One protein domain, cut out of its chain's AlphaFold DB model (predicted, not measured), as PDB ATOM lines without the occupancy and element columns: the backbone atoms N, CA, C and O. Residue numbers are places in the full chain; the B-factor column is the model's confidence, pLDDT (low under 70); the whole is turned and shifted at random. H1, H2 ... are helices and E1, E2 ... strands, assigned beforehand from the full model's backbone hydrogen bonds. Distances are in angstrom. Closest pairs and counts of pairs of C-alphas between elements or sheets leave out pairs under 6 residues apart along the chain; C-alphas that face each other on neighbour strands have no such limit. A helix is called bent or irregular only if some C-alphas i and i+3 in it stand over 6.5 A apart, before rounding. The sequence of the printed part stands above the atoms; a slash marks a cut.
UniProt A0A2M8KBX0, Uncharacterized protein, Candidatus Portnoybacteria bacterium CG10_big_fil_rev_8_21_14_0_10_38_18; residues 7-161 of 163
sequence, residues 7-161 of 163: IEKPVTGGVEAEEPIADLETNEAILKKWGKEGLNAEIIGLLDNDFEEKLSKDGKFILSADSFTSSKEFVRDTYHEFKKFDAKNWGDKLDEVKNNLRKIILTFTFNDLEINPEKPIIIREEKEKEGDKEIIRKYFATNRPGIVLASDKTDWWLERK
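Overview. This is residues 7 to 161 of the 163 residues of an uncharacterized protein of Candidatus Portnoybacteria bacterium CG10_big_fil_rev_8_21_14_0_10_38_18 (UniProt A0A2M8KBX0). A strongly twisted sheet of six strands makes one end of the domain, and a helical hairpin, H3 and H4, reaches away from it, its turn at residues 84 to 89 sticking out at the opposite end. H2 packs on the E6 and E2 end of the sheet with residues 46 to 54, and short H1 is near H2 and H4. The printed part has 155 residues with four named helices and six named strands, in chain order E1 H1 H2 E2 H3 H4 E3 E4 E5 E6, of mixed class. The antiparallel sheet runs E1 E3 E4 E5 E6 E2; the whole is compact, with a radius of gyration of the C-alphas of 16.7 A and spans of 54, 39 and 32 A.

Along the chain. Find C-alpha 7 at (34.320, 46.020, -26.885), where E1, residues 7 to 16, begins; it bends by 96 degrees at residue 13. Look next at E3, residues 121 to 130, 26.4 A long with a bend of 53 degrees at residue 124, and E4, residues 133 to 140, 22.6 A. E5 is residues 147 to 151, E2 residues 60 to 62, and E6 residues 156 to 160, ending at (26.043, 29.268, -21.442). From C-alpha 90 at (-6.660, 44.070, -30.490), H4 runs 33.0 A to residue 112. H3 is residues 69 to 84, 22.5 A, and H1 residues 28 to 36. H2, residues 39 to 54, has a kink of 69 degrees near residue 48 and is irregular, with C-alphas 49 and 52 7.7 A apart.

Arrangement. Begin at edge strand E1, where N 15 and O 122 of E3 are 2.9 A apart. E3 E4 E5 E6 form a meander, each strand the antiparallel neighbour of the one before: compare N 128 and O 135, 3.0 A, N 140 and O 149, 2.8 A, and N 150 and O 157, 2.9 A. At edge strand E2, N 61 and O 158 of E6 are 2.8 A apart. H2 is on the sheet in two layers, a helix on one face, at a height of 9.4 A, while H4 only grazes the sheet with residues 102 to 110. H3 and H4 touch at Phe 82 and Trp 90, their closest C-alphas, 5.9 A, at a shallow tilt of 15 degrees, opposite ways. H2 touches H4 with residues 39 to 44 alone, closest C-alphas Asn 40 and Phe 108, 6.2 A. Every O i to N i+4 pair is within hydrogen-bond range in H1, H3 and H4, and 9 of 12 in H2.

Size, cuts and confidence. The C-alphas farthest apart, of Thr 12 and Phe 85, are 54.8 A apart. The printed part has no cut, and the link from E1 to H1, 11 residues, is long. Mean pLDDT of the printed part is 88.9; residues 7 to 13 are under 70.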
ATOM      1  N   ILE A   7      33.563  45.694 -28.100       64.94
ATOM      2  CA  ILE A   7      34.320  46.020 -26.885       64.94
ATOM      3  C   ILE A   7      33.791  45.144 -25.752       64.94
ATOM      4  O   ILE A   7      32.684  45.355 -25.258       64.94
ATOM      5  N   GLU A   8      34.601  44.174 -25.334       58.31
ATOM      6  CA  GLU A   8      34.341  43.343 -24.159       58.31
ATOM      7  C   GLU A   8      35.105  43.907 -22.962       58.31
ATOM      8  O   GLU A   8      36.332  44.039 -22.994       58.31
ATOM      9  N   LYS A   9      34.393  44.244 -21.885       57.97
ATOM     10  CA  LYS A   9      35.028  44.566 -20.604       57.97
ATOM     11  C   LYS A   9      34.622  43.512 -19.576       57.97
ATOM     12  O   LYS A   9      33.497  43.565 -19.077       57.97
ATOM     13  N   PRO A  10      35.502  42.545 -19.255       55.12
ATOM     14  CA  PRO A  10      35.243  41.639 -18.148       55.12
ATOM     15  C   PRO A  10      35.206  42.441 -16.845       55.12
ATOM     16  O   PRO A  10      36.120  43.216 -16.556       55.12
ATOM     17  N   VAL A  11      34.153  42.253 -16.053       60.34
ATOM     18  CA  VAL A  11      34.046  42.857 -14.724       60.34
ATOM     19  C   VAL A  11      34.599  41.849 -13.719       60.34
ATOM     20  O   VAL A  11      33.908  40.926 -13.289       60.34
ATOM     21  N   THR A  12      35.880  41.971 -13.361       50.19
ATOM     22  CA  THR A  12      36.491  41.120 -12.328       50.19
ATOM     23  C   THR A  12      35.769  41.308 -10.994       50.19
ATOM     24  O   THR A  12      35.842  42.386 -10.412       50.19
ATOM     25  N   GLY A  13      35.094  40.260 -10.511       60.91
ATOM     26  CA  GLY A  13      34.379  40.255  -9.226       60.91
ATOM     27  C   GLY A  13      32.895  40.633  -9.287       60.91
ATOM     28  O   GLY A  13      32.219  40.506  -8.273       60.91
ATOM     29  N   GLY A  14      32.380  41.018 -10.459       72.06
ATOM     30  CA  GLY A  14      31.022  41.537 -10.613       72.06
ATOM     31  C   GLY A  14      30.838  42.934 -10.000       72.06
ATOM     32  O   GLY A  14      31.541  43.319  -9.070       72.06
ATOM     33  N   VAL A  15      29.913  43.721 -10.540       83.38
ATOM     34  CA  VAL A  15      29.555  45.050 -10.014       83.38
ATOM     35  C   VAL A  15      28.049  45.087  -9.802       83.38
ATOM     36  O   VAL A  15      27.294  44.721 -10.703       83.38
ATOM     37  N   GLU A  16      27.607  45.497  -8.614       85.06
ATOM     38  CA  GLU A  16      26.185  45.752  -8.358       85.06
ATOM     39  C   GLU A  16      25.695  46.886  -9.266       85.06
ATOM     40  O   GLU A  16      26.356  47.919  -9.389       85.06
ATOM     41  N   ALA A  17      24.550  46.701  -9.924       84.25
ATOM     42  CA  ALA A  17      23.960  47.761 -10.731       84.25
ATOM     43  C   ALA A  17      23.461  48.917  -9.847       84.25
ATOM     44  O   ALA A  17      22.934  48.702  -8.756       84.25
ATOM     45  N   GLU A  18      23.601  50.146 -10.347       83.31
ATOM     46  CA  GLU A  18      23.143  51.361  -9.656       83.31
ATOM     47  C   GLU A  18      21.620  51.570  -9.752       83.31
ATOM     48  O   GLU A  18      21.046  52.292  -8.939       83.31
ATOM     49  N   GLU A  19      20.968  50.927 -10.725       83.06
ATOM     50  CA  GLU A  19      19.536  51.040 -11.008       83.06
ATOM     51  C   GLU A  19      18.895  49.649 -11.166       83.06
ATOM     52  O   GLU A  19      19.588  48.706 -11.580       83.06
ATOM     53  N   PRO A  20      17.576  49.518 -10.911       83.12
ATOM     54  CA  PRO A  20      16.839  48.291 -11.185       83.12
ATOM     55  C   PRO A  20      16.946  47.888 -12.658       83.12
ATOM     56  O   PRO A  20      16.904  48.731 -13.557       83.12
ATOM     57  N   ILE A  21      17.060  46.588 -12.926       83.94
ATOM     58  CA  ILE A  21      17.294  46.086 -14.292       83.94
ATOM     59  C   ILE A  21      16.028  45.762 -15.072       83.94
ATOM     60  O   ILE A  21      16.092  45.636 -16.293       83.94
ATOM     61  N   ALA A  22      14.891  45.629 -14.397       82.12
ATOM     62  CA  ALA A  22      13.617  45.339 -15.030       82.12
ATOM     63  C   ALA A  22      12.470  45.953 -14.226       82.12
ATOM     64  O   ALA A  22      12.425  45.831 -13.006       82.12
ATOM     65  N   ASP A  23      11.505  46.549 -14.926       82.50
ATOM     66  CA  ASP A  23      10.198  46.862 -14.352       82.50
ATOM     67  C   ASP A  23       9.378  45.565 -14.272       82.50
ATOM     68  O   ASP A  23       8.849  45.068 -15.273       82.50
ATOM     69  N   LEU A  24       9.292  45.021 -13.061       82.00
ATOM     70  CA  LEU A  24       8.547  43.809 -12.735       82.00
ATOM     71  C   LEU A  24       7.251  44.103 -11.983       82.00
ATOM     72  O   LEU A  24       6.808  43.258 -11.208       82.00
ATOM     73  N   GLU A  25       6.633  45.273 -12.154       77.19
ATOM     74  CA  GLU A  25       5.361  45.546 -11.481       77.19
ATOM     75  C   GLU A  25       4.294  44.509 -11.888       77.19
ATOM     76  O   GLU A  25       3.724  44.540 -12.981       77.19
ATOM     77  N   THR A  26       4.044  43.548 -10.993       74.38
ATOM     78  CA  THR A  26       3.008  42.517 -11.089       74.38
ATOM     79  C   THR A  26       2.447  42.219  -9.697       74.38
ATOM     80  O   THR A  26       3.153  42.250  -8.691       74.38
ATOM     81  N   ASN A  27       1.152  41.910  -9.622       81.38
ATOM     82  CA  ASN A  27       0.475  41.584  -8.369       81.38
ATOM     83  C   ASN A  27       0.764  40.131  -7.931       81.38
ATOM     84  O   ASN A  27       0.659  39.205  -8.735       81.38
ATOM     85  N   GLU A  28       1.020  39.899  -6.638       86.00
ATOM     86  CA  GLU A  28       1.210  38.553  -6.070       86.00
ATOM     87  C   GLU A  28       0.102  37.554  -6.432       86.00
ATOM     88  O   GLU A  28       0.369  36.367  -6.611       86.00
ATOM     89  N   ALA A  29      -1.153  37.999  -6.521       88.62
ATOM     90  CA  ALA A  29      -2.271  37.138  -6.895       88.62
ATOM     91  C   ALA A  29      -2.127  36.614  -8.333       88.62
ATOM     92  O   ALA A  29      -2.453  35.457  -8.604       88.62
ATOM     93  N   ILE A  30      -1.595  37.444  -9.238       88.12
ATOM     94  CA  ILE A  30      -1.313  37.075 -10.628       88.12
ATOM     95  C   ILE A  30      -0.160  36.071 -10.662       88.12
ATOM     96  O   ILE A  30      -0.298  35.022 -11.287       88.12
ATOM     97  N   LEU A  31       0.921  36.322  -9.919       89.00
ATOM     98  CA  LEU A  31       2.036  35.375  -9.802       89.00
ATOM     99  C   LEU A  31       1.570  34.024  -9.246       89.00
ATOM    100  O   LEU A  31       1.855  32.980  -9.823       89.00
ATOM    101  N   LYS A  32       0.775  34.017  -8.170       89.25
ATOM    102  CA  LYS A  32       0.212  32.784  -7.594       89.25
ATOM    103  C   LYS A  32      -0.677  32.038  -8.584       89.25
ATOM    104  O   LYS A  32      -0.659  30.810  -8.588       89.25
ATOM    105  N   LYS A  33      -1.454  32.751  -9.407       91.62
ATOM    106  CA  LYS A  33      -2.234  32.133 -10.483       91.62
ATOM    107  C   LYS A  33      -1.297  31.455 -11.480       91.62
ATOM    108  O   LYS A  33      -1.398  30.251 -11.655       91.62
ATOM    109  N   TRP A  34      -0.350  32.187 -12.054       92.19
ATOM    110  CA  TRP A  34       0.561  31.651 -13.070       92.19
ATOM    111  C   TRP A  34       1.465  30.526 -12.566       92.19
ATOM    112  O   TRP A  34       1.752  29.594 -13.311       92.19
ATOM    113  N   GLY A  35       1.839  30.546 -11.287       86.38
ATOM    114  CA  GLY A  35       2.511  29.415 -10.653       86.38
ATOM    115  C   GLY A  35       1.656  28.142 -10.651       86.38
ATOM    116  O   GLY A  35       2.189  27.055 -10.848       86.38
ATOM    117  N   LYS A  36       0.330  28.263 -10.484       88.69
ATOM    118  CA  LYS A  36      -0.618  27.135 -10.560       88.69
ATOM    119  C   LYS A  36      -0.927  26.695 -11.991       88.69
ATOM    120  O   LYS A  36      -1.182  25.517 -12.193       88.69
ATOM    121  N   GLU A  37      -0.883  27.615 -12.953       88.69
ATOM    122  CA  GLU A  37      -1.059  27.323 -14.390       88.69
ATOM    123  C   GLU A  37       0.152  26.582 -14.999       88.69
ATOM    124  O   GLU A  37       0.183  26.318 -16.195       88.69
ATOM    125  N   GLY A  38       1.169  26.250 -14.195       91.44
ATOM    126  CA  GLY A  38       2.314  25.441 -14.614       91.44
ATOM    127  C   GLY A  38       3.513  26.239 -15.124       91.44
ATOM    128  O   GLY A  38       4.598  25.674 -15.205       91.44
ATOM    129  N   LEU A  39       3.381  27.550 -15.359       95.00
ATOM    130  CA  LEU A  39       4.468  28.374 -15.906       95.00
ATOM    131  C   LEU A  39       5.739  28.326 -15.045       95.00
ATOM    132  O   LEU A  39       6.837  28.179 -15.572       95.00
ATOM    133  N   ASN A  40       5.600  28.395 -13.718       94.50
ATOM    134  CA  ASN A  40       6.756  28.291 -12.822       94.50
ATOM    135  C   ASN A  40       7.438  26.913 -12.920       94.50
ATOM    136  O   ASN A  40       8.660  26.825 -12.882       94.50
ATOM    137  N   ALA A  41       6.661  25.840 -13.085       95.00
ATOM    138  CA  ALA A  41       7.205  24.493 -13.243       95.00
ATOM    139  C   ALA A  41       7.903  24.308 -14.600       95.00
ATOM    140  O   ALA A  41       8.925  23.634 -14.661       95.00
ATOM    141  N   GLU A  42       7.398  24.929 -15.670       96.50
ATOM    142  CA  GLU A  42       8.065  24.927 -16.977       96.50
ATOM    143  C   GLU A  42       9.406  25.671 -16.944       96.50
ATOM    144  O   GLU A  42      10.377  25.204 -17.531       96.50
ATOM    145  N   ILE A  43       9.481  26.800 -16.231       95.94
ATOM    146  CA  ILE A  43      10.731  27.552 -16.051       95.94
ATOM    147  C   ILE A  43      11.748  26.728 -15.257       95.94
ATOM    148  O   ILE A  43      12.896  26.615 -15.680       95.94
ATOM    149  N   ILE A  44      11.330  26.101 -14.154       94.69
ATOM    150  CA  ILE A  44      12.196  25.199 -13.378       94.69
ATOM    151  C   ILE A  44      12.657  24.023 -14.251       94.69
ATOM    152  O   ILE A  44      13.846  23.728 -14.310       94.69
ATOM    153  N   GLY A  45      11.739  23.387 -14.988       94.94
ATOM    154  CA  GLY A  45      12.055  22.280 -15.894       94.94
ATOM    155  C   GLY A  45      13.073  22.665 -16.969       94.94
ATOM    156  O   GLY A  45      14.024  21.916 -17.203       94.94
ATOM    157  N   LEU A  46      12.929  23.861 -17.549       95.19
ATOM    158  CA  LEU A  46      13.912  24.439 -18.460       95.19
ATOM    159  C   LEU A  46      15.279  24.560 -17.786       95.19
ATOM    160  O   LEU A  46      16.264  24.072 -18.328       95.19
ATOM    161  N   LEU A  47      15.352  25.219 -16.630       93.69
ATOM    162  CA  LEU A  47      16.620  25.523 -15.971       93.69
ATOM    163  C   LEU A  47      17.331  24.273 -15.427       93.69
ATOM    164  O   LEU A  47      18.563  24.260 -15.376       93.69
ATOM    165  N   ASP A  48      16.578  23.250 -15.019       92.12
ATOM    166  CA  ASP A  48      17.107  22.017 -14.424       92.12
ATOM    167  C   ASP A  48      17.489  20.956 -15.460       92.12
ATOM    168  O   ASP A  48      18.481  20.255 -15.264       92.12
ATOM    169  N   ASN A  49      16.709  20.813 -16.535       89.38
ATOM    170  CA  ASN A  49      16.805  19.643 -17.414       89.38
ATOM    171  C   ASN A  49      16.925  20.006 -18.896       89.38
ATOM    172  O   ASN A  49      17.756  19.430 -19.595       89.38
ATOM    173  N   ASP A  50      16.132  20.967 -19.376       91.50
ATOM    174  CA  ASP A  50      15.956  21.142 -20.824       91.50
ATOM    175  C   ASP A  50      16.842  22.242 -21.424       91.50
ATOM    176  O   ASP A  50      16.874  22.401 -22.645       91.50
ATOM    177  N   PHE A  51      17.551  23.020 -20.597       91.81
ATOM    178  CA  PHE A  51      18.261  24.228 -21.025       91.81
ATOM    179  C   PHE A  51      19.152  23.974 -22.244       91.81
ATOM    180  O   PHE A  51      19.009  24.650 -23.261       91.81
ATOM    181  N   GLU A  52      20.006  22.954 -22.169       89.44
ATOM    182  CA  GLU A  52      20.964  22.611 -23.223       89.44
ATOM    183  C   GLU A  52      20.293  22.206 -24.542       89.44
ATOM    184  O   GLU A  52      20.782  22.551 -25.618       89.44
ATOM    185  N   GLU A  53      19.160  21.507 -24.476       90.44
ATOM    186  CA  GLU A  53      18.418  21.053 -25.657       90.44
ATOM    187  C   GLU A  53      17.611  22.180 -26.311       90.44
ATOM    188  O   GLU A  53      17.294  22.125 -27.502       90.44
ATOM    189  N   LYS A  54      17.259  23.204 -25.529       91.69
ATOM    190  CA  LYS A  54      16.421  24.327 -25.956       91.69
ATOM    191  C   LYS A  54      17.219  25.516 -26.484       91.69
ATOM    192  O   LYS A  54      16.607  26.432 -27.038       91.69
ATOM    193  N   LEU A  55      18.544  25.514 -26.341       91.62
ATOM    194  CA  LEU A  55      19.395  26.550 -26.917       91.62
ATOM    195  C   LEU A  55      19.228  26.618 -28.440       91.62
ATOM    196  O   LEU A  55      19.214  25.613 -29.154       91.62
ATOM    197  N   SER A  56      19.141  27.838 -28.950       90.31
ATOM    198  CA  SER A  56      19.223  28.117 -30.376       90.31
ATOM    199  C   SER A  56      20.620  27.804 -30.936       90.31
ATOM    200  O   SER A  56      21.576  27.526 -30.210       90.31
ATOM    201  N   LYS A  57      20.775  27.897 -32.265       86.94
ATOM    202  CA  LYS A  57      22.080  27.702 -32.932       86.94
ATOM    203  C   LYS A  57      23.146  28.708 -32.490       86.94
ATOM    204  O   LYS A  57      24.326  28.384 -32.539       86.94
ATOM    205  N   ASP A  58      22.733  29.906 -32.093       87.81
ATOM    206  CA  ASP A  58      23.582  30.954 -31.524       87.81
ATOM    207  C   ASP A  58      23.747  30.835 -29.998       87.81
ATOM    208  O   ASP A  58      24.333  31.718 -29.381       87.81
ATOM    209  N   GLY A  59      23.279  29.737 -29.390       90.88
ATOM    210  CA  GLY A  59      23.527  29.423 -27.982       90.88
ATOM    211  C   GLY A  59      22.666  30.211 -26.998       90.88
ATOM    212  O   GLY A  59      23.056  30.344 -25.838       90.88
ATOM    213  N   LYS A  60      21.510  30.722 -27.438       94.38
ATOM    214  CA  LYS A  60      20.607  31.545 -26.628       94.38
ATOM    215  C   LYS A  60      19.250  30.875 -26.435       94.38
ATOM    216  O   LYS A  60      18.726  30.213 -27.325       94.38
ATOM    217  N   PHE A  61      18.635  31.112 -25.286       95.88
ATOM    218  CA  PHE A  61      17.223  30.840 -25.052       95.88
ATOM    219  C   PHE A  61      16.518  32.145 -24.691       95.88
ATOM    220  O   PHE A  61      16.722  32.682 -23.603       95.88
ATOM    221  N   ILE A  62      15.702  32.672 -25.605       96.00
ATOM    222  CA  ILE A  62      14.971  33.926 -25.386       96.00
ATOM    223  C   ILE A  62      13.853  33.701 -24.363       96.00
ATOM    224  O   ILE A  62      13.083  32.748 -24.480       96.00
ATOM    225  N   LEU A  63      13.727  34.597 -23.385       95.88
ATOM    226  CA  LEU A  63      12.668  34.601 -22.377       95.88
ATOM    227  C   LEU A  63      11.509  35.488 -22.849       95.88
ATOM    228  O   LEU A  63      11.512  36.706 -22.677       95.88
ATOM    229  N   SER A  64      10.504  34.864 -23.458       93.12
ATOM    230  CA  SER A  64       9.341  35.536 -24.038       93.12
ATOM    231  C   SER A  64       8.055  34.761 -23.760       93.12
ATOM    232  O   SER A  64       8.088  33.591 -23.381       93.12
ATOM    233  N   ALA A  65       6.904  35.388 -24.013       91.31
ATOM    234  CA  ALA A  65       5.606  34.723 -23.905       91.31
ATOM    235  C   ALA A  65       5.462  33.495 -24.832       91.31
ATOM    236  O   ALA A  65       4.636  32.628 -24.562       91.31
ATOM    237  N   ASP A  66       6.269  33.392 -25.891       90.62
ATOM    238  CA  ASP A  66       6.246  32.260 -26.822       90.62
ATOM    239  C   ASP A  66       7.194  31.116 -26.407       90.62
ATOM    240  O   ASP A  66       7.187  30.054 -27.037       90.62
ATOM    241  N   SER A  67       7.995  31.314 -25.352       92.19
ATOM    242  CA  SER A  67       9.042  30.382 -24.909       92.19
ATOM    243  C   SER A  67       8.514  29.202 -24.089       92.19
ATOM    244  O   SER A  67       9.178  28.170 -24.018       92.19
ATOM    245  N   PHE A  68       7.326  29.343 -23.500       95.06
ATOM    246  CA  PHE A  68       6.706  28.356 -22.615       95.06
ATOM    247  C   PHE A  68       5.319  27.978 -23.135       95.06
ATOM    248  O   PHE A  68       4.607  28.803 -23.715       95.06
ATOM    249  N   THR A  69       4.935  26.716 -22.960       94.69
ATOM    250  CA  THR A  69       3.677  26.160 -23.465       94.69
ATOM    251  C   THR A  69       2.485  26.884 -22.851       94.69
ATOM    252  O   THR A  69       1.653  27.396 -23.599       94.69
ATOM    253  N   SER A  70       2.431  27.011 -21.521       93.62
ATOM    254  CA  SER A  70       1.329  27.693 -20.821       93.62
ATOM    255  C   SER A  70       1.134  29.140 -21.283       93.62
ATOM    256  O   SER A  70       0.014  29.558 -21.588       93.62
ATOM    257  N   SER A  71       2.212  29.922 -21.398       94.06
ATOM    258  CA  SER A  71       2.122  31.312 -21.856       94.06
ATOM    259  C   SER A  71       1.735  31.412 -23.333       94.06
ATOM    260  O   SER A  71       0.916  32.258 -23.696       94.06
ATOM    261  N   LYS A  72       2.252  30.519 -24.184       94.00
ATOM    262  CA  LYS A  72       1.936  30.482 -25.617       94.00
ATOM    263  C   LYS A  72       0.475  30.121 -25.873       94.00
ATOM    264  O   LYS A  72      -0.175  30.736 -26.722       94.00
ATOM    265  N   GLU A  73      -0.050  29.134 -25.153       94.56
ATOM    266  CA  GLU A  73      -1.458  28.745 -25.232       94.56
ATOM    267  C   GLU A  73      -2.366  29.891 -24.789       94.56
ATOM    268  O   GLU A  73      -3.302  30.236 -25.508       94.56
ATOM    269  N   PHE A  74      -2.026  30.572 -23.695       93.88
ATOM    270  CA  PHE A  74      -2.780  31.733 -23.235       93.88
ATOM    271  C   PHE A  74      -2.794  32.882 -24.255       93.88
ATOM    272  O   PHE A  74      -3.853  33.458 -24.520       93.88
ATOM    273  N   VAL A  75      -1.647  33.217 -24.859       94.19
ATOM    274  CA  VAL A  75      -1.567  34.246 -25.915       94.19
ATOM    275  C   VAL A  75      -2.428  33.856 -27.112       94.19
ATOM    276  O   VAL A  75      -3.163  34.693 -27.643       94.19
ATOM    277  N   ARG A  76      -2.368  32.587 -27.536       94.44
ATOM    278  CA  ARG A  76      -3.184  32.069 -28.639       94.44
ATOM    279  C   ARG A  76      -4.670  32.217 -28.330       94.44
ATOM    280  O   ARG A  76      -5.404  32.733 -29.174       94.44
ATOM    281  N   ASP A  77      -5.107  31.779 -27.159       93.56
ATOM    282  CA  ASP A  77      -6.520  31.772 -26.788       93.56
ATOM    283  C   ASP A  77      -7.043  33.214 -26.643       93.56
ATOM    284  O   ASP A  77      -8.069  33.563 -27.230       93.56
ATOM    285  N   THR A  78      -6.252  34.099 -26.029       92.00
ATOM    286  CA  THR A  78      -6.535  35.543 -25.933       92.00
ATOM    287  C   THR A  78      -6.665  36.199 -27.313       92.00
ATOM    288  O   THR A  78      -7.598  36.966 -27.563       92.00
ATOM    289  N   TYR A  79      -5.769  35.875 -28.253       91.94
ATOM    290  CA  TYR A  79      -5.859  36.362 -29.633       91.94
ATOM    291  C   TYR A  79      -7.176  35.941 -30.302       91.94
ATOM    292  O   TYR A  79      -7.821  36.754 -30.971       91.94
ATOM    293  N   HIS A  80      -7.600  34.685 -30.117       92.62
ATOM    294  CA  HIS A  80      -8.848  34.181 -30.700       92.62
ATOM    295  C   HIS A  80     -10.067  34.895 -30.114       92.62
ATOM    296  O   HIS A  80     -10.984  35.243 -30.861       92.62
ATOM    297  N   GLU A  81     -10.066  35.166 -28.810       90.50
ATOM    298  CA  GLU A  81     -11.122  35.935 -28.155       90.50
ATOM    299  C   GLU A  81     -11.192  37.368 -28.686       90.50
ATOM    300  O   GLU A  81     -12.247  37.792 -29.161       90.50
ATOM    301  N   PHE A  82     -10.077  38.103 -28.693       90.62
ATOM    302  CA  PHE A  82     -10.068  39.486 -29.175       90.62
ATOM    303  C   PHE A  82     -10.530  39.606 -30.626       90.62
ATOM    304  O   PHE A  82     -11.298  40.513 -30.955       90.62
ATOM    305  N   LYS A  83     -10.118  38.664 -31.482       86.00
ATOM    306  CA  LYS A  83     -10.548  38.614 -32.880       86.00
ATOM    307  C   LYS A  83     -12.034  38.281 -33.019       86.00
ATOM    308  O   LYS A  83     -12.710  38.869 -33.858       86.00
ATOM    309  N   LYS A  84     -12.558  37.359 -32.204       87.19
ATOM    310  CA  LYS A  84     -13.978  36.971 -32.216       87.19
ATOM    311  C   LYS A  84     -14.898  38.125 -31.811       87.19
ATOM    312  O   LYS A  84     -15.997  38.229 -32.346       87.19
ATOM    313  N   PHE A  85     -14.460  38.971 -30.884       83.56
ATOM    314  CA  PHE A  85     -15.247  40.097 -30.375       83.56
ATOM    315  C   PHE A  85     -15.007  41.421 -31.122       83.56
ATOM    316  O   PHE A  85     -15.462  42.458 -30.644       83.56
ATOM    317  N   ASP A  86     -14.308  41.392 -32.267       77.75
ATOM    318  CA  ASP A  86     -13.941  42.571 -33.072       77.75
ATOM    319  C   ASP A  86     -13.410  43.730 -32.212       77.75
ATOM    320  O   ASP A  86     -13.809  44.894 -32.323       77.75
ATOM    321  N   ALA A  87     -12.535  43.394 -31.258       77.19
ATOM    322  CA  ALA A  87     -11.971  44.391 -30.371       77.19
ATOM    323  C   ALA A  87     -11.147  45.386 -31.201       77.19
ATOM    324  O   ALA A  87     -10.107  45.041 -31.766       77.19
ATOM    325  N   LYS A  88     -11.580  46.653 -31.235       81.19
ATOM    326  CA  LYS A  88     -10.737  47.745 -31.741       81.19
ATOM    327  C   LYS A  88      -9.394  47.710 -31.001       81.19
ATOM    328  O   LYS A  88      -9.374  47.539 -29.779       81.19
ATOM    329  N   ASN A  89      -8.301  47.865 -31.746       83.56
ATOM    330  CA  ASN A  89      -6.923  47.843 -31.240       83.56
ATOM    331  C   ASN A  89      -6.532  46.523 -30.549       83.56
ATOM    332  O   ASN A  89      -5.794  46.519 -29.566       83.56
ATOM    333  N   TRP A  90      -7.032  45.381 -31.036       87.25
ATOM    334  CA  TRP A  90      -6.660  44.070 -30.490       87.25
ATOM    335  C   TRP A  90      -5.147  43.797 -30.533       87.25
ATOM    336  O   TRP A  90      -4.669  43.038 -29.697       87.25
ATOM    337  N   GLY A  91      -4.412  44.405 -31.475       87.19
ATOM    338  CA  GLY A  91      -2.949  44.314 -31.561       87.19
ATOM    339  C   GLY A  91      -2.279  44.861 -30.303       87.19
ATOM    340  O   GLY A  91      -1.654  44.099 -29.575       87.19
ATOM    341  N   ASP A  92      -2.538  46.131 -29.981       90.12
ATOM    342  CA  ASP A  92      -1.994  46.794 -28.787       90.12
ATOM    343  C   ASP A  92      -2.341  46.033 -27.497       90.12
ATOM    344  O   ASP A  92      -1.502  45.858 -26.616       90.12
ATOM    345  N   LYS A  93      -3.573  45.515 -27.400       89.44
ATOM    346  CA  LYS A  93      -4.005  44.704 -26.249       89.44
ATOM    347  C   LYS A  93      -3.256  43.380 -26.151       89.44
ATOM    348  O   LYS A  93      -2.966  42.915 -25.052       89.44
ATOM    349  N   LEU A  94      -2.983  42.735 -27.283       92.31
ATOM    350  CA  LEU A  94      -2.218  41.495 -27.300       92.31
ATOM    351  C   LEU A  94      -0.756  41.752 -26.915       92.31
ATOM    352  O   LEU A  94      -0.174  40.945 -26.193       92.31
ATOM    353  N   ASP A  95      -0.189  42.877 -27.344       91.81
ATOM    354  CA  ASP A  95       1.164  43.287 -26.972       91.81
ATOM    355  C   ASP A  95       1.261  43.612 -25.476       91.81
ATOM    356  O   ASP A  95       2.202  43.172 -24.814       91.81
ATOM    357  N   GLU A  96       0.248  44.267 -24.901       91.56
ATOM    358  CA  GLU A  96       0.137  44.470 -23.453       91.56
ATOM    359  C   GLU A  96       0.107  43.131 -22.698       91.56
ATOM    360  O   GLU A  96       0.840  42.935 -21.725       91.56
ATOM    361  N   VAL A  97      -0.686  42.167 -23.178       92.31
ATOM    362  CA  VAL A  97      -0.749  40.814 -22.608       92.31
ATOM    363  C   VAL A  97       0.612  40.120 -22.666       92.31
ATOM    364  O   VAL A  97       1.058  39.560 -21.661       92.31
ATOM    365  N   LYS A  98       1.303  40.175 -23.809       93.50
ATOM    366  CA  LYS A  98       2.646  39.599 -23.967       93.50
ATOM    367  C   LYS A  98       3.668  40.268 -23.051       93.50
ATOM    368  O   LYS A  98       4.500  39.571 -22.471       93.50
ATOM    369  N   ASN A  99       3.592  41.586 -22.881       91.44
ATOM    370  CA  ASN A  99       4.471  42.321 -21.978       91.44
ATOM    371  C   ASN A  99       4.241  41.916 -20.514       91.44
ATOM    372  O   ASN A  99       5.194  41.632 -19.790       91.44
ATOM    373  N   ASN A 100       2.981  41.789 -20.094       91.38
ATOM    374  CA  ASN A 100       2.638  41.319 -18.750       91.38
ATOM    375  C   ASN A 100       3.132  39.885 -18.502       91.38
ATOM    376  O   ASN A 100       3.705  39.600 -17.451       91.38
ATOM    377  N   LEU A 101       2.981  38.990 -19.482       93.56
ATOM    378  CA  LEU A 101       3.541  37.637 -19.415       93.56
ATOM    379  C   LEU A 101       5.059  37.642 -19.296       93.56
ATOM    380  O   LEU A 101       5.609  36.905 -18.482       93.56
ATOM    381  N   ARG A 102       5.740  38.491 -20.068       93.38
ATOM    382  CA  ARG A 102       7.191  38.645 -19.978       93.38
ATOM    383  C   ARG A 102       7.621  39.070 -18.575       93.38
ATOM    384  O   ARG A 102       8.551  38.471 -18.045       93.38
ATOM    385  N   LYS A 103       6.933  40.026 -17.936       92.81
ATOM    386  CA  LYS A 103       7.218  40.418 -16.540       92.81
ATOM    387  C   LYS A 103       7.092  39.236 -15.572       92.81
ATOM    388  O   LYS A 103       7.940  39.057 -14.701       92.81
ATOM    389  N   ILE A 104       6.072  38.397 -15.748       94.75
ATOM    390  CA  ILE A 104       5.841  37.204 -14.916       94.75
ATOM    391  C   ILE A 104       6.939  36.154 -15.133       94.75
ATOM    392  O   ILE A 104       7.493  35.643 -14.163       94.75
ATOM    393  N   ILE A 105       7.296  35.878 -16.392       95.94
ATOM    394  CA  ILE A 105       8.392  34.967 -16.758       95.94
ATOM    395  C   ILE A 105       9.703  35.431 -16.126       95.94
ATOM    396  O   ILE A 105      10.398  34.630 -15.502       95.94
ATOM    397  N   LEU A 106      10.028  36.721 -16.246       95.50
ATOM    398  CA  LEU A 106      11.235  37.292 -15.652       95.50
ATOM    399  C   LEU A 106      11.208  37.215 -14.130       95.50
ATOM    400  O   LEU A 106      12.214  36.856 -13.538       95.50
ATOM    401  N   THR A 107      10.059  37.463 -13.500       95.12
ATOM    402  CA  THR A 107       9.916  37.342 -12.042       95.12
ATOM    403  C   THR A 107      10.231  35.922 -11.566       95.12
ATOM    404  O   THR A 107      11.024  35.744 -10.645       95.12
ATOM    405  N   PHE A 108       9.658  34.895 -12.202       95.81
ATOM    406  CA  PHE A 108       9.972  33.504 -11.858       95.81
ATOM    407  C   PHE A 108      11.425  33.143 -12.166       95.81
ATOM    408  O   PHE A 108      12.079  32.512 -11.343       95.81
ATOM    409  N   THR A 109      11.947  33.600 -13.305       96.19
ATOM    410  CA  THR A 109      13.337  33.344 -13.702       96.19
ATOM    411  C   THR A 109      14.327  33.977 -12.723       96.19
ATOM    412  O   THR A 109      15.283  33.326 -12.320       96.19
ATOM    413  N   PHE A 110      14.101  35.221 -12.293       95.81
ATOM    414  CA  PHE A 110      14.944  35.882 -11.298       95.81
ATOM    415  C   PHE A 110      14.897  35.178  -9.946       95.81
ATOM    416  O   PHE A 110      15.946  35.003  -9.333       95.81
ATOM    417  N   ASN A 111      13.714  34.740  -9.505       94.31
ATOM    418  CA  ASN A 111      13.578  33.995  -8.256       94.31
ATOM    419  C   ASN A 111      14.371  32.684  -8.289       94.31
ATOM    420  O   ASN A 111      15.056  32.371  -7.321       94.31
ATOM    421  N   ASP A 112      14.299  31.938  -9.392       95.56
ATOM    422  CA  ASP A 112      14.984  30.649  -9.516       95.56
ATOM    423  C   ASP A 112      16.509  30.793  -9.693       95.56
ATOM    424  O   ASP A 112      17.287  30.012  -9.147       95.56
ATOM    425  N   LEU A 113      16.944  31.845 -10.397       96.12
ATOM    426  CA  LEU A 113      18.360  32.179 -10.594       96.12
ATOM    427  C   LEU A 113      18.990  32.973  -9.433       96.12
ATOM    428  O   LEU A 113      20.169  33.331  -9.516       96.12
ATOM    429  N   GLU A 114      18.214  33.273  -8.386       95.56
ATOM    430  CA  GLU A 114      18.584  34.122  -7.241       95.56
ATOM    431  C   GLU A 114      19.135  35.503  -7.643       95.56
ATOM    432  O   GLU A 114      20.073  36.039  -7.048       95.56
ATOM    433  N   ILE A 115      18.532  36.114  -8.661       94.44
ATOM    434  CA  ILE A 115      18.875  37.466  -9.107       94.44
ATOM    435  C   ILE A 115      17.990  38.467  -8.374       94.44
ATOM    436  O   ILE A 115      16.767  38.426  -8.486       94.44
ATOM    437  N   ASN A 116      18.605  39.422  -7.679       91.88
ATOM    438  CA  ASN A 116      17.890  40.583  -7.164       91.88
ATOM    439  C   ASN A 116      17.704  41.617  -8.295       91.88
ATOM    440  O   ASN A 116      18.696  42.221  -8.699       91.88
ATOM    441  N   PRO A 117      16.482  41.868  -8.800       91.12
ATOM    442  CA  PRO A 117      16.263  42.805  -9.904       91.12
ATOM    443  C   PRO A 117      16.512  44.273  -9.527       91.12
ATOM    444  O   PRO A 117      16.775  45.083 -10.413       91.12
ATOM    445  N   GLU A 118      16.483  44.615  -8.237       90.56
ATOM    446  CA  GLU A 118      16.776  45.969  -7.747       90.56
ATOM    447  C   GLU A 118      18.280  46.238  -7.671       90.56
ATOM    448  O   GLU A 118      18.725  47.373  -7.815       90.56
ATOM    449  N   LYS A 119      19.066  45.187  -7.402       89.31
ATOM    450  CA  LYS A 119      20.525  45.246  -7.232       89.31
ATOM    451  C   LYS A 119      21.204  43.987  -7.777       89.31
ATOM    452  O   LYS A 119      21.746  43.190  -7.006       89.31
ATOM    453  N   PRO A 120      21.149  43.750  -9.092       91.56
ATOM    454  CA  PRO A 120      21.769  42.578  -9.684       91.56
ATOM    455  C   PRO A 120      23.277  42.772  -9.800       91.56
ATOM    456  O   PRO A 120      23.776  43.889  -9.939       91.56
ATOM    457  N   ILE A 121      24.004  41.660  -9.822       92.06
ATOM    458  CA  ILE A 121      25.451  41.657 -10.027       92.06
ATOM    459  C   ILE A 121      25.730  41.500 -11.523       92.06
ATOM    460  O   ILE A 121      25.460  40.448 -12.103       92.06
ATOM    461  N   ILE A 122      26.296  42.529 -12.148       92.38
ATOM    462  CA  ILE A 122      26.744  42.511 -13.544       92.38
ATOM    463  C   ILE A 122      28.137  41.889 -13.605       92.38
ATOM    464  O   ILE A 122      29.063  42.378 -12.963       92.38
ATOM    465  N   ILE A 123      28.308  40.841 -14.407       91.00
ATOM    466  CA  ILE A 123      29.581  40.110 -14.560       91.00
ATOM    467  C   ILE A 123      30.292  40.399 -15.887       91.00
ATOM    468  O   ILE A 123      31.504  40.210 -16.001       91.00
ATOM    469  N   ARG A 124      29.551  40.867 -16.895       90.06
ATOM    470  CA  ARG A 124      30.073  41.239 -18.213       90.06
ATOM    471  C   ARG A 124      29.182  42.326 -18.808       90.06
ATOM    472  O   ARG A 124      27.964  42.296 -18.640       90.06
ATOM    473  N   GLU A 125      29.798  43.269 -19.509       91.44
ATOM    474  CA  GLU A 125      29.114  44.232 -20.371       91.44
ATOM    475  C   GLU A 125      29.776  44.197 -21.750       91.44
ATOM    476  O   GLU A 125      31.006  44.226 -21.866       91.44
ATOM    477  N   GLU A 126      28.953  44.118 -22.787       91.31
ATOM    478  CA  GLU A 126      29.379  44.184 -24.178       91.31
ATOM    479  C   GLU A 126      28.705  45.365 -24.857       91.31
ATOM    480  O   GLU A 126      27.502  45.591 -24.694       91.31
ATOM    481  N   LYS A 127      29.487  46.104 -25.641       91.25
ATOM    482  CA  LYS A 127      28.982  47.198 -26.465       91.25
ATOM    483  C   LYS A 127      29.230  46.886 -27.925       91.25
ATOM    484  O   LYS A 127      30.352  46.547 -28.305       91.25
ATOM    485  N   GLU A 128      28.179  47.019 -28.713       86.62
ATOM    486  CA  GLU A 128      28.206  46.849 -30.156       86.62
ATOM    487  C   GLU A 128      27.610  48.094 -30.812       86.62
ATOM    488  O   GLU A 128      26.563  48.590 -30.389       86.62
ATOM    489  N   LYS A 129      28.293  48.623 -31.829       83.62
ATOM    490  CA  LYS A 129      27.752  49.687 -32.676       83.62
ATOM    491  C   LYS A 129      27.138  49.079 -33.925       83.62
ATOM    492  O   LYS A 129      27.837  48.423 -34.694       83.62
ATOM    493  N   GLU A 130      25.862  49.362 -34.145       78.38
ATOM    494  CA  GLU A 130      25.132  49.011 -35.359       78.38
ATOM    495  C   GLU A 130      24.626  50.309 -36.009       78.38
ATOM    496  O   GLU A 130      23.597  50.877 -35.627       78.38
ATOM    497  N   GLY A 131      25.417  50.842 -36.946       82.00
ATOM    498  CA  GLY A 131      25.211  52.184 -37.498       82.00
ATOM    499  C   GLY A 131      25.299  53.266 -36.414       82.00
ATOM    500  O   GLY A 131      26.280  53.338 -35.673       82.00
ATOM    501  N   ASP A 132      24.252  54.087 -36.302       83.19
ATOM    502  CA  ASP A 132      24.146  55.153 -35.292       83.19
ATOM    503  C   ASP A 132      23.632  54.658 -33.926       83.19
ATOM    504  O   ASP A 132      23.477  55.451 -32.993       83.19
ATOM    505  N   LYS A 133      23.333  53.359 -33.785       82.12
ATOM    506  CA  LYS A 133      22.825  52.776 -32.538       82.12
ATOM    507  C   LYS A 133      23.941  52.080 -31.767       82.12
ATOM    508  O   LYS A 133      24.690  51.279 -32.319       82.12
ATOM    509  N   GLU A 134      24.011  52.356 -30.469       88.12
ATOM    510  CA  GLU A 134      24.816  51.589 -29.519       88.12
ATOM    511  C   GLU A 134      23.910  50.573 -28.815       88.12
ATOM    512  O   GLU A 134      22.947  50.947 -28.142       88.12
ATOM    513  N   ILE A 135      24.214  49.286 -28.980       89.00
ATOM    514  CA  ILE A 135      23.564  48.185 -28.274       89.00
ATOM    515  C   ILE A 135      24.457  47.811 -27.094       89.00
ATOM    516  O   ILE A 135      25.626  47.462 -27.269       89.00
ATOM    517  N   ILE A 136      23.899  47.883 -25.885       90.69
ATOM    518  CA  ILE A 136      24.595  47.524 -24.646       90.69
ATOM    519  C   ILE A 136      23.981  46.234 -24.121       90.69
ATOM    520  O   ILE A 136      22.838  46.244 -23.669       90.69
ATOM    521  N   ARG A 137      24.752  45.144 -24.141       93.25
ATOM    522  CA  ARG A 137      24.364  43.863 -23.545       93.25
ATOM    523  C   ARG A 137      24.984  43.738 -22.162       93.25
ATOM    524  O   ARG A 137      26.198  43.877 -22.009       93.25
ATOM    525  N   LYS A 138      24.160  43.461 -21.159       93.88
ATOM    526  CA  LYS A 138      24.588  43.201 -19.782       93.88
ATOM    527  C   LYS A 138      24.329  41.745 -19.440       93.88
ATOM    528  O   LYS A 138      23.273  41.216 -19.771       93.88
ATOM    529  N   TYR A 139      25.287  41.134 -18.758       94.62
ATOM    530  CA  TYR A 139      25.230  39.750 -18.304       94.62
ATOM    531  C   TYR A 139      25.271  39.734 -16.782       94.62
ATOM    532  O   TYR A 139      26.119  40.393 -16.171       94.62
ATOM    533  N   PHE A 140      24.373  38.972 -16.176       94.12
ATOM    534  CA  PHE A 140      24.134  38.953 -14.741       94.12
ATOM    535  C   PHE A 140      24.596  37.634 -14.126       94.12
ATOM    536  O   PHE A 140      24.472  36.564 -14.733       94.12
ATOM    537  N   ALA A 141      25.153  37.718 -12.918       91.00
ATOM    538  CA  ALA A 141      25.469  36.545 -12.117       91.00
ATOM    539  C   ALA A 141      24.187  35.778 -11.771       91.00
ATOM    540  O   ALA A 141      23.144  36.382 -11.543       91.00
ATOM    541  N   THR A 142      24.297  34.456 -11.692       94.38
ATOM    542  CA  THR A 142      23.221  33.558 -11.267       94.38
ATOM    543  C   THR A 142      23.769  32.600 -10.206       94.38
ATOM    544  O   THR A 142      24.987  32.389 -10.128       94.38
ATOM    545  N   ASN A 143      22.895  31.977  -9.416       93.81
ATOM    546  CA  ASN A 143      23.254  30.850  -8.542       93.81
ATOM    547  C   ASN A 143      23.606  29.558  -9.320       93.81
ATOM    548  O   ASN A 143      24.044  28.579  -8.714       93.81
ATOM    549  N   ARG A 144      23.467  29.538 -10.656       91.00
ATOM    550  CA  ARG A 144      23.719  28.375 -11.522       91.00
ATOM    551  C   ARG A 144      25.051  28.536 -12.280       91.00
ATOM    552  O   ARG A 144      25.138  29.323 -13.219       91.00
ATOM    553  N   PRO A 145      26.108  27.758 -11.962       82.44
ATOM    554  CA  PRO A 145      27.461  27.990 -12.488       82.44
ATOM    555  C   PRO A 145      27.610  27.995 -14.016       82.44
ATOM    556  O   PRO A 145      28.537  28.627 -14.520       82.44
ATOM    557  N   GLY A 146      26.737  27.288 -14.741       87.06
ATOM    558  CA  GLY A 146      26.782  27.164 -16.202       87.06
ATOM    559  C   GLY A 146      25.894  28.146 -16.966       87.06
ATOM    560  O   GLY A 146      25.998  28.205 -18.187       87.06
ATOM    561  N   ILE A 147      25.048  28.921 -16.281       92.50
ATOM    562  CA  ILE A 147      24.018  29.758 -16.907       92.50
ATOM    563  C   ILE A 147      24.272  31.217 -16.552       92.50
ATOM    564  O   ILE A 147      24.499  31.559 -15.389       92.50
ATOM    565  N   VAL A 148      24.200  32.093 -17.548       93.88
ATOM    566  CA  VAL A 148      24.102  33.538 -17.324       93.88
ATOM    567  C   VAL A 148      22.780  34.041 -17.879       93.88
ATOM    568  O   VAL A 148      22.293  33.553 -18.899       93.88
ATOM    569  N   LEU A 149      22.200  35.016 -17.188       96.25
ATOM    570  CA  LEU A 149      21.074  35.774 -17.704       96.25
ATOM    571  C   LEU A 149      21.612  37.040 -18.357       96.25
ATOM    572  O   LEU A 149      22.461  37.718 -17.778       96.25
ATOM    573  N   ALA A 150      21.118  37.368 -19.540       95.75
ATOM    574  CA  ALA A 150      21.572  38.517 -20.298       95.75
ATOM    575  C   ALA A 150      20.400  39.354 -20.808       95.75
ATOM    576  O   ALA A 150      19.290  38.853 -21.002       95.75
ATOM    577  N   SER A 151      20.656  40.645 -21.005       94.81
ATOM    578  CA  SER A 151      19.699  41.571 -21.602       94.81
ATOM    579  C   SER A 151      20.393  42.680 -22.375       94.81
ATOM    580  O   SER A 151      21.459  43.156 -21.984       94.81
ATOM    581  N   ASP A 152      19.744  43.138 -23.439       92.00
ATOM    582  CA  ASP A 152      20.089  44.348 -24.189       92.00
ATOM    583  C   ASP A 152      19.056  45.475 -23.996       92.00
ATOM    584  O   ASP A 152      18.943  46.385 -24.820       92.00
ATOM    585  N   LYS A 153      18.283  45.402 -22.901       85.62
ATOM    586  CA  LYS A 153      17.064  46.175 -22.592       85.62
ATOM    587  C   LYS A 153      15.844  45.818 -23.440       85.62
ATOM    588  O   LYS A 153      14.725  45.968 -22.950       85.62
ATOM    589  N   THR A 154      16.028  45.344 -24.669       86.75
ATOM    590  CA  THR A 154      14.922  44.976 -25.561       86.75
ATOM    591  C   THR A 154      14.484  43.552 -25.306       86.75
ATOM    592  O   THR A 154      13.294  43.330 -25.119       86.75
ATOM    593  N   ASP A 155      15.421  42.621 -25.181       91.88
ATOM    594  CA  ASP A 155      15.181  41.206 -24.933       91.88
ATOM    595  C   ASP A 155      15.911  40.720 -23.679       91.88
ATOM    596  O   ASP A 155      16.813  41.371 -23.141       91.88
ATOM    597  N   TRP A 156      15.474  39.561 -23.196       95.88
ATOM    598  CA  TRP A 156      16.132  38.803 -22.138       95.88
ATOM    599  C   TRP A 156      16.377  37.391 -22.629       95.88
ATOM    600  O   TRP A 156      15.500  36.795 -23.259       95.88
ATOM    601  N   TRP A 157      17.546  36.841 -22.332       96.94
ATOM    602  CA  TRP A 157      17.873  35.479 -22.721       96.94
ATOM    603  C   TRP A 157      18.818  34.807 -21.736       96.94
ATOM    604  O   TRP A 157      19.577  35.457 -21.020       96.94
ATOM    605  N   LEU A 158      18.757  33.483 -21.728       96.50
ATOM    606  CA  LEU A 158      19.711  32.618 -21.053       96.50
ATOM    607  C   LEU A 158      20.745  32.132 -22.069       96.50
ATOM    608  O   LEU A 158      20.406  31.845 -23.217       96.50
ATOM    609  N   GLU A 159      21.993  32.011 -21.647       94.50
ATOM    610  CA  GLU A 159      23.083  31.466 -22.462       94.50
ATOM    611  C   GLU A 159      24.101  30.741 -21.573       94.50
ATOM    612  O   GLU A 159      24.105  30.894 -20.342       94.50
ATOM    613  N   ARG A 160      24.978  29.940 -22.190       90.75
ATOM    614  CA  ARG A 160      26.043  29.268 -21.442       90.75
ATOM    615  C   ARG A 160      27.062  30.291 -20.962       90.75
ATOM    616  O   ARG A 160      27.516  31.152 -21.721       90.75
ATOM    617  N   LYS A 161      27.502  30.145 -19.718       82.12
ATOM    618  CA  LYS A 161      28.603  30.942 -19.181       82.12
ATOM    619  C   LYS A 161      29.884  30.675 -19.982       82.12
ATOM    620  O   LYS A 161      30.342  29.539 -20.049       82.12
TER     621      LYS A 161